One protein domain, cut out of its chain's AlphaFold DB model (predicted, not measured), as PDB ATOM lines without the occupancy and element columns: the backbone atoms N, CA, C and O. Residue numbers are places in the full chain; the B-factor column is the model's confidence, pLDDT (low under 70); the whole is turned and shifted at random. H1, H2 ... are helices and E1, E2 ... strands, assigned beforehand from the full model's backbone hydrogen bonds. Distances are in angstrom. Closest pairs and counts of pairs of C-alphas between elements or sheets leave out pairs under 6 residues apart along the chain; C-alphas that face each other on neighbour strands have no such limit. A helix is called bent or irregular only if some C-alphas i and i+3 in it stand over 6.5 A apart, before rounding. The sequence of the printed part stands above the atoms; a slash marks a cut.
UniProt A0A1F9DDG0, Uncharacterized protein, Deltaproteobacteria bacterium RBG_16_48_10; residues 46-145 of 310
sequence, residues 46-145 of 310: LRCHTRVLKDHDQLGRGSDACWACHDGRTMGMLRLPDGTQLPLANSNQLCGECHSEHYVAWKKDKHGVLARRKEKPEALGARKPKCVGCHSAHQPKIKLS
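What this domain is: This is residues 46 to 145 of the 310 residues of an uncharacterized protein of Deltaproteobacteria bacterium RBG_16_48_10 (UniProt A0A1F9DDG0). With little regular structure, this is mostly loop round a small core: H2 in the middle, H3 and H4 packed on it, the hairpin E1 and E2 beside residues 88 to 94. H1 and loop 46 to 63 lie toward one end; loop 108 to 130 reaches out at the other. The 100 printed residues run H1, E1, E2, H2, H3, H4, mostly helix, only 33 in named elements, the sheet antiparallel. It is only just loose, close to compact, radius of gyration of the C-alphas 15.5 A, spanning 53 by 30 by 25 A.

Where its parts are: H1, residues 64 to 67, begins at C-alpha 64 (234.906, 190.632, 301.166). E1 is 77 to 79, E2 85 to 87, H2 88 to 98, 16.5 A, H3 100 to 107, 10.2 A. H4, 131 to 134, ends at C-alpha 134 (227.886, 168.426, 293.534).

How they stand to each other: H1 is apart from H2. N 78 and O 86 of E1 and E2 are 2.8 A apart, within hydrogen-bond range. H2 is irregular, C-alphas 89 and 92 being 8.1 A apart, with 2 of 7 O i to N i+4 and 6 of 8 O i to N i+3 pairs within range; in H3 every O i to N i+4 pair is. H2 and H3, a helical hairpin, touch at a steep 44 degrees, opposite ways, closest C-alphas Gly 96 and Tyr 103, 4.9 A. H2 touches H4, closest C-alphas Asn 92 and Cys 131, 5.8 A.

The domain as a whole: The farthest C-alphas, Arg 47 and Glu 119, are 53.6 A apart. The printed part has no cut; the link H3 to H4 is long. pLDDT is under 70 at residues 109 to 128 and 140 to 145.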
ATOM      1  N   LEU A  46     231.987 192.620 292.032       79.44
ATOM      2  CA  LEU A  46     230.625 192.748 291.511       79.44
ATOM      3  C   LEU A  46     230.484 193.744 290.351       79.44
ATOM      4  O   LEU A  46     229.508 193.668 289.609       79.44
ATOM      5  N   ARG A  47     231.470 194.622 290.122       82.88
ATOM      6  CA  ARG A  47     231.482 195.508 288.945       82.88
ATOM      7  C   ARG A  47     231.678 194.741 287.640       82.88
ATOM      8  O   ARG A  47     231.192 195.181 286.603       82.88
ATOM      9  N   CYS A  48     232.380 193.609 287.692       81.62
ATOM     10  CA  CYS A  48     232.689 192.783 286.520       81.62
ATOM     11  C   CYS A  48     232.061 191.382 286.591       81.62
ATOM     12  O   CYS A  48     231.881 190.734 285.561       81.62
ATOM     13  N   HIS A  49     231.717 190.894 287.785       82.25
ATOM     14  CA  HIS A  49     231.181 189.555 288.006       82.25
ATOM     15  C   HIS A  49     229.754 189.599 288.553       82.25
ATOM     16  O   HIS A  49     229.495 190.105 289.634       82.25
ATOM     17  N   THR A  50     228.824 188.947 287.856       80.81
ATOM     18  CA  THR A  50     227.399 188.883 288.226       80.81
ATOM     19  C   THR A  50     227.055 187.679 289.117       80.81
ATOM     20  O   THR A  50     225.936 187.162 289.099       80.81
ATOM     21  N   ARG A  51     228.027 187.162 289.883       82.56
ATOM     22  CA  ARG A  51     227.828 185.975 290.728       82.56
ATOM     23  C   ARG A  51     227.091 186.353 292.010       82.56
ATOM     24  O   ARG A  51     227.617 187.078 292.841       82.56
ATOM     25  N   VAL A  52     225.893 185.801 292.187       81.31
ATOM     26  CA  VAL A  52     225.130 185.931 293.434       81.31
ATOM     27  C   VAL A  52     225.616 184.887 294.432       81.31
ATOM     28  O   VAL A  52     225.510 183.688 294.155       81.31
ATOM     29  N   LEU A  53     226.114 185.355 295.577       81.69
ATOM     30  CA  LEU A  53     226.350 184.532 296.758       81.69
ATOM     31  C   LEU A  53     225.051 184.415 297.553       81.69
ATOM     32  O   LEU A  53     224.392 185.410 297.833       81.69
ATOM     33  N   LYS A  54     224.687 183.188 297.904       82.06
ATOM     34  CA  LYS A  54     223.588 182.868 298.806       82.06
ATOM     35  C   LYS A  54     224.146 182.035 299.948       82.06
ATOM     36  O   LYS A  54     224.937 181.130 299.694       82.06
ATOM     37  N   ASP A  55     223.762 182.351 301.178       83.00
ATOM     38  CA  ASP A  55     224.232 181.743 302.431       83.00
ATOM     39  C   ASP A  55     225.720 182.006 302.744       83.00
ATOM     40  O   ASP A  55     226.088 182.101 303.909       83.00
ATOM     41  N   HIS A  56     226.591 182.164 301.743       84.00
ATOM     42  CA  HIS A  56     227.982 182.620 301.900       84.00
ATOM     43  C   HIS A  56     228.157 184.137 301.753       84.00
ATOM     44  O   HIS A  56     229.236 184.658 302.015       84.00
ATOM     45  N   ASP A  57     227.098 184.868 301.408       83.44
ATOM     46  CA  ASP A  57     227.037 186.332 301.500       83.44
ATOM     47  C   ASP A  57     227.228 186.834 302.941       83.44
ATOM     48  O   ASP A  57     227.678 187.949 303.166       83.44
ATOM     49  N   GLN A  58     226.985 185.982 303.938       84.56
ATOM     50  CA  GLN A  58     227.276 186.277 305.342       84.56
ATOM     51  C   GLN A  58     228.776 186.372 305.686       84.56
ATOM     52  O   GLN A  58     229.104 186.748 306.809       84.56
ATOM     53  N   LEU A  59     229.679 185.986 304.775       84.12
ATOM     54  CA  LEU A  59     231.130 186.013 305.008       84.12
ATOM     55  C   LEU A  59     231.737 187.418 304.875       84.12
ATOM     56  O   LEU A  59     232.883 187.622 305.261       84.12
ATOM     57  N   GLY A  60     230.986 188.389 304.354       85.06
ATOM     58  CA  GLY A  60     231.451 189.764 304.207       85.06
ATOM     59  C   GLY A  60     230.522 190.599 303.334       85.06
ATOM     60  O   GLY A  60     229.556 190.095 302.771       85.06
ATOM     61  N   ARG A  61     230.800 191.899 303.200       82.69
ATOM     62  CA  ARG A  61     230.037 192.774 302.298       82.69
ATOM     63  C   ARG A  61     230.758 192.932 300.966       82.69
ATOM     64  O   ARG A  61     231.980 193.027 300.920       82.69
ATOM     65  N   GLY A  62     229.987 192.990 299.882       83.69
ATOM     66  CA  GLY A  62     230.530 193.163 298.538       83.69
ATOM     67  C   GLY A  62     231.561 192.084 298.216       83.69
ATOM     68  O   GLY A  62     231.251 190.895 298.199       83.69
ATOM     69  N   SER A  63     232.797 192.506 297.979       86.25
ATOM     70  CA  SER A  63     233.873 191.608 297.561       86.25
ATOM     71  C   SER A  63     234.572 190.884 298.719       86.25
ATOM     72  O   SER A  63     235.205 189.858 298.477       86.25
ATOM     73  N   ASP A  64     234.373 191.316 299.972       86.62
ATOM     74  CA  ASP A  64     234.906 190.632 301.166       86.62
ATOM     75  C   ASP A  64     234.416 189.189 301.265       86.62
ATOM     76  O   ASP A  64     235.188 188.279 301.569       86.62
ATOM     77  N   ALA A  65     233.151 188.954 300.912       87.44
ATOM     78  CA  ALA A  65     232.594 187.608 300.859       87.44
ATOM     79  C   ALA A  65     233.280 186.733 299.794       87.44
ATOM     80  O   ALA A  65     233.422 185.526 299.980       87.44
ATOM     81  N   CYS A  66     233.736 187.326 298.687       88.25
ATOM     82  CA  CYS A  66     234.488 186.614 297.655       88.25
ATOM     83  C   CYS A  66     235.899 186.272 298.149       88.25
ATOM     84  O   CYS A  66     236.354 185.140 297.970       88.25
ATOM     85  N   TRP A  67     236.570 187.221 298.809       88.81
ATOM     86  CA  TRP A  67     237.932 187.055 299.330       88.81
ATOM     87  C   TRP A  67     238.037 186.091 300.513       88.81
ATOM     88  O   TRP A  67     239.118 185.570 300.780       88.81
ATOM     89  N   ALA A  68     236.918 185.783 301.175       88.38
ATOM     90  CA  ALA A  68     236.848 184.711 302.164       88.38
ATOM     91  C   ALA A  68     237.168 183.324 301.572       88.38
ATOM     92  O   ALA A  68     237.464 182.392 302.315       88.38
ATOM     93  N   CYS A  69     237.082 183.167 300.247       90.75
ATOM     94  CA  CYS A  69     237.375 181.910 299.564       90.75
ATOM     95  C   CYS A  69     238.405 182.057 298.447       90.75
ATOM     96  O   CYS A  69     239.224 181.163 298.263       90.75
ATOM     97  N   HIS A  70     238.356 183.148 297.687       92.00
ATOM     98  CA  HIS A  70     239.207 183.372 296.526       92.00
ATOM     99  C   HIS A  70     240.395 184.268 296.855       92.00
ATOM    100  O   HIS A  70     240.298 185.214 297.634       92.00
ATOM    101  N   ASP A  71     241.521 184.007 296.199       88.31
ATOM    102  CA  ASP A  71     242.637 184.935 296.231       88.31
ATOM    103  C   ASP A  71     242.259 186.241 295.511       88.31
ATOM    104  O   ASP A  71     241.786 186.237 294.372       88.31
ATOM    105  N   GLY A  72     242.472 187.377 296.181       79.00
ATOM    106  CA  GLY A  72     242.064 188.691 295.675       79.00
ATOM    107  C   GLY A  72     242.833 189.174 294.446       79.00
ATOM    108  O   GLY A  72     242.395 190.123 293.802       79.00
ATOM    109  N   ARG A  73     243.953 188.529 294.097       79.81
ATOM    110  CA  ARG A  73     244.724 188.821 292.877       79.81
ATOM    111  C   ARG A  73     244.427 187.814 291.773       79.81
ATOM    112  O   ARG A  73     244.507 188.160 290.599       79.81
ATOM    113  N   THR A  74     244.073 186.582 292.141       83.69
ATOM    114  CA  THR A  74     243.806 185.492 291.200       83.69
ATOM    115  C   THR A  74     242.539 184.735 291.582       83.69
ATOM    116  O   THR A  74     242.582 183.767 292.331       83.69
ATOM    117  N   MET A  75     241.404 185.090 290.974       82.75
ATOM    118  CA  MET A  75     240.109 184.442 291.248       82.75
ATOM    119  C   MET A  75     240.109 182.922 290.973       82.75
ATOM    120  O   MET A  75     239.314 182.175 291.536       82.75
ATOM    121  N   GLY A  76     241.018 182.438 290.118       85.94
ATOM    122  CA  GLY A  76     241.234 181.008 289.862       85.94
ATOM    123  C   GLY A  76     241.932 180.247 290.998       85.94
ATOM    124  O   GLY A  76     242.079 179.028 290.907       85.94
ATOM    125  N   MET A  77     242.356 180.945 292.049       92.25
ATOM    126  CA  MET A  77     242.985 180.386 293.239       92.25
ATOM    127  C   MET A  77     242.091 180.619 294.451       92.25
ATOM    128  O   MET A  77     241.401 181.630 294.571       92.25
ATOM    129  N   LEU A  78     242.109 179.647 295.349       93.50
ATOM    130  CA  LEU A  78     241.466 179.703 296.647       93.50
ATOM    131  C   LEU A  78     242.472 180.163 297.698       93.50
ATOM    132  O   LEU A  78     243.670 179.939 297.537       93.50
ATOM    133  N   ARG A  79     241.989 180.754 298.784       92.12
ATOM    134  CA  ARG A  79     242.812 181.237 299.891       92.12
ATOM    135  C   ARG A  79     242.310 180.662 301.209       92.12
ATOM    136  O   ARG A  79     241.145 180.829 301.547       92.12
ATOM    137  N   LEU A  80     243.197 180.003 301.948       89.81
ATOM    138  CA  LEU A  80     242.953 179.561 303.320       89.81
ATOM    139  C   LEU A  80     243.055 180.735 304.316       89.81
ATOM    140  O   LEU A  80     243.662 181.762 303.991       89.81
ATOM    141  N   PRO A  81     242.508 180.596 305.540       85.69
ATOM    142  CA  PRO A  81     242.561 181.648 306.562       85.69
ATOM    143  C   PRO A  81     243.980 182.116 306.918       85.69
ATOM    144  O   PRO A  81     244.188 183.294 307.198       85.69
ATOM    145  N   ASP A  82     244.964 181.217 306.854       85.62
ATOM    146  CA  ASP A  82     246.386 181.507 307.084       85.62
ATOM    147  C   ASP A  82     247.070 182.238 305.907       85.62
ATOM    148  O   ASP A  82     248.237 182.612 305.997       85.62
ATOM    149  N   GLY A  83     246.348 182.468 304.805       86.94
ATOM    150  CA  GLY A  83     246.859 183.088 303.586       86.94
ATOM    151  C   GLY A  83     247.397 182.105 302.546       86.94
ATOM    152  O   GLY A  83     247.727 182.537 301.441       86.94
ATOM    153  N   THR A  84     247.449 180.805 302.842       91.81
ATOM    154  CA  THR A  84     247.903 179.783 301.895       91.81
ATOM    155  C   THR A  84     246.992 179.739 300.668       91.81
ATOM    156  O   THR A  84     245.767 179.650 300.787       91.81
ATOM    157  N   GLN A  85     247.582 179.758 299.471       94.25
ATOM    158  CA  GLN A  85     246.838 179.622 298.220       94.25
ATOM    159  C   GLN A  85     246.673 178.154 297.816       94.25
ATOM    160  O   GLN A  85     247.614 177.364 297.868       94.25
ATOM    161  N   LEU A  86     245.480 177.799 297.349       92.06
ATOM    162  CA  LEU A  86     245.138 176.465 296.869       92.06
ATOM    163  C   LEU A  86     244.559 176.545 295.451       92.06
ATOM    164  O   LEU A  86     243.774 177.444 295.158       92.06
ATOM    165  N   PRO A  87     244.850 175.586 294.559       90.56
ATOM    166  CA  PRO A  87     244.124 175.500 293.298       90.56
ATOM    167  C   PRO A  87     242.653 175.147 293.563       90.56
ATOM    168  O   PRO A  87     242.352 174.379 294.481       90.56
ATOM    169  N   LEU A  88     241.731 175.594 292.700       85.44
ATOM    170  CA  LEU A  88     240.298 175.241 292.782       85.44
ATOM    171  C   LEU A  88     240.045 173.728 292.880       85.44
ATOM    172  O   LEU A  88     239.061 173.279 293.462       85.44
ATOM    173  N   ALA A  89     240.951 172.912 292.334       83.62
ATOM    174  CA  ALA A  89     240.875 171.460 292.428       83.62
ATOM    175  C   ALA A  89     240.952 170.911 293.865       83.62
ATOM    176  O   ALA A  89     240.506 169.784 294.083       83.62
ATOM    177  N   ASN A  90     241.469 171.702 294.806       88.12
ATOM    178  CA  ASN A  90     241.637 171.365 296.216       88.12
ATOM    179  C   ASN A  90     240.606 172.081 297.107       88.12
ATOM    180  O   ASN A  90     240.807 172.192 298.314       88.12
ATOM    181  N   SER A  91     239.480 172.529 296.535       89.69
ATOM    182  CA  SER A  91     238.419 173.260 297.245       89.69
ATOM    183  C   SER A  91     237.946 172.600 298.536       89.69
ATOM    184  O   SER A  91     237.585 173.293 299.477       89.69
ATOM    185  N   ASN A  92     237.971 171.269 298.605       88.38
ATOM    186  CA  ASN A  92     237.516 170.518 299.775       88.38
ATOM    187  C   ASN A  92     238.291 170.892 301.044       88.38
ATOM    188  O   ASN A  92     237.703 170.892 302.120       88.38
ATOM    189  N   GLN A  93     239.584 171.206 300.910       89.94
ATOM    190  CA  GLN A  93     240.413 171.631 302.033       89.94
ATOM    191  C   GLN A  93     239.921 172.970 302.582       89.94
ATOM    192  O   GLN A  93     239.611 173.041 303.763       89.94
ATOM    193  N   LEU A  94     239.736 173.975 301.715       91.75
ATOM    194  CA  LEU A  94     239.168 175.268 302.106       91.75
ATOM    195  C   LEU A  94     237.780 175.112 302.740       91.75
ATOM    196  O   LEU A  94     237.517 175.677 303.795       91.75
ATOM    197  N   CYS A  95     236.891 174.325 302.127       88.88
ATOM    198  CA  CYS A  95     235.557 174.100 302.685       88.88
ATOM    199  C   CYS A  95     235.626 173.492 304.095       88.88
ATOM    200  O   CYS A  95     234.778 173.798 304.928       88.88
ATOM    201  N   GLY A  96     236.623 172.644 304.370       86.69
ATOM    202  CA  GLY A  96     236.825 172.000 305.666       86.69
ATOM    203  C   GLY A  96     237.221 172.935 306.806       86.69
ATOM    204  O   GLY A  96     237.010 172.560 307.957       86.69
ATOM    205  N   GLU A  97     237.708 174.140 306.502       88.12
ATOM    206  CA  GLU A  97     238.028 175.166 307.505       88.12
ATOM    207  C   GLU A  97     236.771 175.654 308.242       88.12
ATOM    208  O   GLU A  97     236.830 175.999 309.420       88.12
ATOM    209  N   CYS A  98     235.608 175.633 307.577       85.12
ATOM    210  CA  CYS A  98     234.327 176.041 308.166       85.12
ATOM    211  C   CYS A  98     233.322 174.883 308.279       85.12
ATOM    212  O   CYS A  98     232.555 174.812 309.235       85.12
ATOM    213  N   HIS A  99     233.331 173.946 307.329       83.06
ATOM    214  CA  HIS A  99     232.434 172.785 307.267       83.06
ATOM    215  C   HIS A  99     233.147 171.507 307.726       83.06
ATOM    216  O   HIS A  99     233.151 170.483 307.034       83.06
ATOM    217  N   SER A 100     233.784 171.575 308.893       81.19
ATOM    218  CA  SER A 100     234.697 170.547 309.401       81.19
ATOM    219  C   SER A 100     234.042 169.169 309.540       81.19
ATOM    220  O   SER A 100     234.640 168.169 309.144       81.19
ATOM    221  N   GLU A 101     232.795 169.094 310.010       78.12
ATOM    222  CA  GLU A 101     232.056 167.830 310.138       78.12
ATOM    223  C   GLU A 101     231.846 167.150 308.779       78.12
ATOM    224  O   GLU A 101     232.138 165.959 308.616       78.12
ATOM    225  N   HIS A 102     231.430 167.919 307.769       77.25
ATOM    226  CA  HIS A 102     231.243 167.428 306.404       77.25
ATOM    227  C   HIS A 102     232.572 167.025 305.765       77.25
ATOM    228  O   HIS A 102     232.655 165.980 305.116       77.25
ATOM    229  N   TYR A 103     233.633 167.802 305.986       81.12
ATOM    230  CA  TYR A 103     234.968 167.477 305.495       81.12
ATOM    231  C   TYR A 103     235.533 166.213 306.151       81.12
ATOM    232  O   TYR A 103     236.108 165.362 305.471       81.12
ATOM    233  N   VAL A 104     235.328 166.020 307.456       80.56
ATOM    234  CA  VAL A 104     235.704 164.788 308.165       80.56
ATOM    235  C   VAL A 104     234.903 163.595 307.646       80.56
ATOM    236  O   VAL A 104     235.492 162.541 307.393       80.56
ATOM    237  N   ALA A 105     233.594 163.742 307.433       74.56
ATOM    238  CA  ALA A 105     232.761 162.696 306.842       74.56
ATOM    239  C   ALA A 105     233.223 162.342 305.417       74.56
ATOM    240  O   ALA A 105     233.368 161.164 305.082       74.56
ATOM    241  N   TRP A 106     233.536 163.349 304.597       77.62
ATOM    242  CA  TRP A 106     234.118 163.179 303.266       77.62
ATOM    243  C   TRP A 106     235.478 162.460 303.311       77.62
ATOM    244  O   TRP A 106     235.701 161.506 302.559       77.62
ATOM    245  N   LYS A 107     236.368 162.828 304.245       77.88
ATOM    246  CA  LYS A 107     237.649 162.131 304.462       77.88
ATOM    247  C   LYS A 107     237.445 160.660 304.836       77.88
ATOM    248  O   LYS A 107     238.197 159.824 304.344       77.88
ATOM    249  N   LYS A 108     236.415 160.349 305.630       75.44
ATOM    250  CA  LYS A 108     236.016 158.992 306.054       75.44
ATOM    251  C   LYS A 108     235.188 158.223 305.011       75.44
ATOM    252  O   LYS A 108     234.489 157.279 305.366       75.44
ATOM    253  N   ASP A 109     235.229 158.632 303.746       68.81
ATOM    254  CA  ASP A 109     234.547 157.970 302.627       68.81
ATOM    255  C   ASP A 109     233.015 157.897 302.752       68.81
ATOM    256  O   ASP A 109     232.380 157.168 301.995       68.81
ATOM    257  N   LYS A 110     232.383 158.704 303.620       68.12
ATOM    258  CA  LYS A 110     230.916 158.886 303.573       68.12
ATOM    259  C   LYS A 110     230.475 159.506 302.252       68.12
ATOM    260  O   LYS A 110     229.348 159.291 301.827       68.12
ATOM    261  N   HIS A 111     231.409 160.209 301.611       65.62
ATOM    262  CA  HIS A 111     231.283 160.717 300.260       65.62
ATOM    263  C   HIS A 111     232.046 159.892 299.203       65.62
ATOM    264  O   HIS A 111     232.278 160.378 298.107       65.62
ATOM    265  N   GLY A 112     232.459 158.663 299.536       53.94
ATOM    266  CA  GLY A 112     232.992 157.660 298.613       53.94
ATOM    267  C   GLY A 112     234.258 158.019 297.820       53.94
ATOM    268  O   GLY A 112     234.328 158.973 297.055       53.94
ATOM    269  N   VAL A 113     235.246 157.130 297.882       51.88
ATOM    270  CA  VAL A 113     235.958 156.744 296.656       51.88
ATOM    271  C   VAL A 113     234.929 155.977 295.817       51.88
ATOM    272  O   VAL A 113     234.303 155.053 296.342       51.88
ATOM    273  N   LEU A 114     234.682 156.388 294.570       48.56
ATOM    274  CA  LEU A 114     233.807 155.654 293.647       48.56
ATOM    275  C   LEU A 114     234.312 154.194 293.587       48.56
ATOM    276  O   LEU A 114     235.448 153.961 293.216       48.56
ATOM    277  N   ALA A 115     233.513 153.213 294.004       44.50
ATOM    278  CA  ALA A 115     233.875 151.788 294.001       44.50
ATOM    279  C   ALA A 115     235.094 151.370 294.865       44.50
ATOM    280  O   ALA A 115     236.234 151.333 294.413       44.50
ATOM    281  N   ARG A 116     234.855 150.857 296.081       43.84
ATOM    282  CA  ARG A 116     235.800 149.898 296.684       43.84
ATOM    283  C   ARG A 116     235.530 148.510 296.093       43.84
ATOM    284  O   ARG A 116     234.662 147.798 296.593       43.84
ATOM    285  N   ARG A 117     236.276 148.091 295.063       44.09
ATOM    286  CA  ARG A 117     236.507 146.648 294.852       44.09
ATOM    287  C   ARG A 117     237.461 146.193 295.954       44.09
ATOM    288  O   ARG A 117     238.532 146.776 296.100       44.09
ATOM    289  N   LYS A 118     237.100 145.158 296.720       45.22
ATOM    290  CA  LYS A 118     237.988 144.577 297.750       45.22
ATOM    291  C   LYS A 118     239.307 144.046 297.164       45.22
ATOM    292  O   LYS A 118     240.282 143.933 297.893       45.22
ATOM    293  N   GLU A 119     239.331 143.766 295.863       46.22
ATOM    294  CA  GLU A 119     240.427 143.067 295.182       46.22
ATOM    295  C   GLU A 119     241.243 143.962 294.234       46.22
ATOM    296  O   GLU A 119     242.322 143.564 293.806       46.22
ATOM    297  N   LYS A 120     240.756 145.170 293.900       40.38
ATOM    298  CA  LYS A 120     241.457 146.143 293.038       40.38
ATOM    299  C   LYS A 120     241.088 147.586 293.423       40.38
ATOM    300  O   LYS A 120     240.136 148.125 292.850       40.38
ATOM    301  N   PRO A 121     241.801 148.209 294.377       44.91
ATOM    302  CA  PRO A 121     241.547 149.584 294.821       44.91
ATOM    303  C   PRO A 121     241.574 150.619 293.685       44.91
ATOM    304  O   PRO A 121     240.905 151.645 293.773       44.91
ATOM    305  N   GLU A 122     242.312 150.346 292.606       39.16
ATOM    306  CA  GLU A 122     242.530 151.268 291.487       39.16
ATOM    307  C   GLU A 122     241.573 151.062 290.297       39.16
ATOM    308  O   GLU A 122     241.561 151.865 289.360       39.16
ATOM    309  N   ALA A 123     240.750 150.006 290.294       38.28
ATOM    310  CA  ALA A 123     239.971 149.603 289.121       38.28
ATOM    311  C   ALA A 123     238.632 150.351 288.984       38.28
ATOM    312  O   ALA A 123     237.576 149.717 288.970       38.28
ATOM    313  N   LEU A 124     238.704 151.687 288.900       37.72
ATOM    314  CA  LEU A 124     237.834 152.595 288.120       37.72
ATOM    315  C   LEU A 124     238.147 154.069 288.447       37.72
ATOM    316  O   LEU A 124     237.269 154.801 288.880       37.72
ATOM    317  N   GLY A 125     239.397 154.528 288.275       41.84
ATOM    318  CA  GLY A 125     239.713 155.970 288.156       41.84
ATOM    319  C   GLY A 125     239.134 156.899 289.241       41.84
ATOM    320  O   GLY A 125     238.866 158.073 288.987       41.84
ATOM    321  N   ALA A 126     238.896 156.371 290.439       51.66
ATOM    322  CA  ALA A 126     237.925 156.903 291.378       51.66
ATOM    323  C   ALA A 126     238.488 158.048 292.217       51.66
ATOM    324  O   ALA A 126     238.778 157.912 293.406       51.66
ATOM    325  N   ARG A 127     238.664 159.217 291.605       58.31
ATOM    326  CA  ARG A 127     238.998 160.421 292.362       58.31
ATOM    327  C   ARG A 127     237.844 160.723 293.321       58.31
ATOM    328  O   ARG A 127     236.701 160.823 292.885       58.31
ATOM    329  N   LYS A 128     238.142 160.900 294.617       67.50
ATOM    330  CA  LYS A 128     237.143 161.385 295.583       67.50
ATOM    331  C   LYS A 128     236.467 162.642 295.020       67.50
ATOM    332  O   LYS A 128     237.186 163.549 294.576       67.50
ATOM    333  N   PRO A 129     235.129 162.724 295.039       72.69
ATOM    334  CA  PRO A 129     234.427 163.851 294.454       72.69
ATOM    335  C   PRO A 129     234.784 165.138 295.194       72.69
ATOM    336  O   PRO A 129     235.019 165.160 296.408       72.69
ATOM    337  N   LYS A 130     234.852 166.231 294.439       80.38
ATOM    338  CA  LYS A 130     235.028 167.572 294.998       80.38
ATOM    339  C   LYS A 130     233.680 168.054 295.527       80.38
ATOM    340  O   LYS A 130     232.669 167.825 294.870       80.38
ATOM    341  N   CYS A 131     233.662 168.780 296.644       80.12
ATOM    342  CA  CYS A 131     232.452 169.400 297.189       80.12
ATOM    343  C   CYS A 131     231.744 170.228 296.108       80.12
ATOM    344  O   CYS A 131     230.542 170.084 295.906       80.12
ATOM    345  N   VAL A 132     232.518 170.998 295.335       82.25
ATOM    346  CA  VAL A 132     232.001 171.836 294.241       82.25
ATOM    347  C   VAL A 132     231.509 171.065 293.013       82.25
ATOM    348  O   VAL A 132     230.850 171.640 292.155       82.25
ATOM    349  N   GLY A 133     231.818 169.767 292.912       76.94
ATOM    350  CA  GLY A 133     231.303 168.905 291.847       76.94
ATOM    351  C   GLY A 133     229.810 168.616 291.997       76.94
ATOM    352  O   GLY A 133     229.131 168.391 291.001       76.94
ATOM    353  N   CYS A 134     229.294 168.683 293.228       72.31
ATOM    354  CA  CYS A 134     227.886 168.426 293.534       72.31
ATOM    355  C   CYS A 134     227.183 169.639 294.168       72.31
ATOM    356  O   CYS A 134     225.971 169.802 294.015       72.31
ATOM    357  N   HIS A 135     227.916 170.510 294.868       77.25
ATOM    358  CA  HIS A 135     227.380 171.688 295.551       77.25
ATOM    359  C   HIS A 135     227.899 172.973 294.915       77.25
ATOM    360  O   HIS A 135     229.097 173.162 294.757       77.25
ATOM    361  N   SER A 136     227.015 173.916 294.596       84.38
ATOM    362  CA  SER A 136     227.469 175.248 294.196       84.38
ATOM    363  C   SER A 136     227.963 176.008 295.426       84.38
ATOM    364  O   SER A 136     227.179 176.251 296.338       84.38
ATOM    365  N   ALA A 137     229.236 176.411 295.448       84.88
ATOM    366  CA  ALA A 137     229.785 177.239 296.527       84.88
ATOM    367  C   ALA A 137     229.186 178.657 296.559       84.88
ATOM    368  O   ALA A 137     229.213 179.306 297.597       84.88
ATOM    369  N   HIS A 138     228.630 179.132 295.440       85.44
ATOM    370  CA  HIS A 138     227.952 180.428 295.375       85.44
ATOM    371  C   HIS A 138     226.471 180.335 295.748       85.44
ATOM    372  O   HIS A 138     225.897 181.296 296.236       85.44
ATOM    373  N   GLN A 139     225.830 179.196 295.486       81.81
ATOM    374  CA  GLN A 139     224.403 178.992 295.739       81.81
ATOM    375  C   GLN A 139     224.177 177.569 296.253       81.81
ATOM    376  O   GLN A 139     223.662 176.719 295.512       81.81
ATOM    377  N   PRO A 140     224.615 177.268 297.484       68.00
ATOM    378  CA  PRO A 140     224.470 175.939 298.042       68.00
ATOM    379  C   PRO A 140     222.987 175.562 298.046       68.00
ATOM    380  O   PRO A 140     222.128 176.248 298.591       68.00
ATOM    381  N   LYS A 141     222.658 174.457 297.369       57.81
ATOM    382  CA  LYS A 141     221.287 173.918 297.348       57.81
ATOM    383  C   LYS A 141     220.928 173.206 298.654       57.81
ATOM    384  O   LYS A 141     219.756 172.915 298.878       57.81
ATOM    385  N   ILE A 142     221.923 172.916 299.494       56.41
ATOM    386  CA  ILE A 142     221.705 172.385 300.836       56.41
ATOM    387  C   ILE A 142     221.377 173.572 301.731       56.41
ATOM    388  O   ILE A 142     222.226 174.431 301.954       56.41
ATOM    389  N   LYS A 143     220.158 173.599 302.273       46.94
ATOM    390  CA  LYS A 143     219.847 174.460 303.413       46.94
ATOM    391  C   LYS A 143     220.575 173.886 304.626       46.94
ATOM    392  O   LYS A 143     220.019 173.061 305.343       46.94
ATOM    393  N   LEU A 144     221.829 174.280 304.830       44.44
ATOM    394  CA  LEU A 144     222.501 174.072 306.106       44.44
ATOM    395  C   LEU A 144     221.863 175.067 307.071       44.44
ATOM    396  O   LEU A 144     222.253 176.231 307.125       44.44
ATOM    397  N   SER A 145     220.807 174.653 307.767       40.12
ATOM    398  CA  SER A 145     220.236 175.481 308.821       40.12
ATOM    399  C   SER A 145     221.317 175.708 309.875       40.12
ATOM    400  O   SER A 145     221.649 174.800 310.638       40.12
TER     401      SER A 145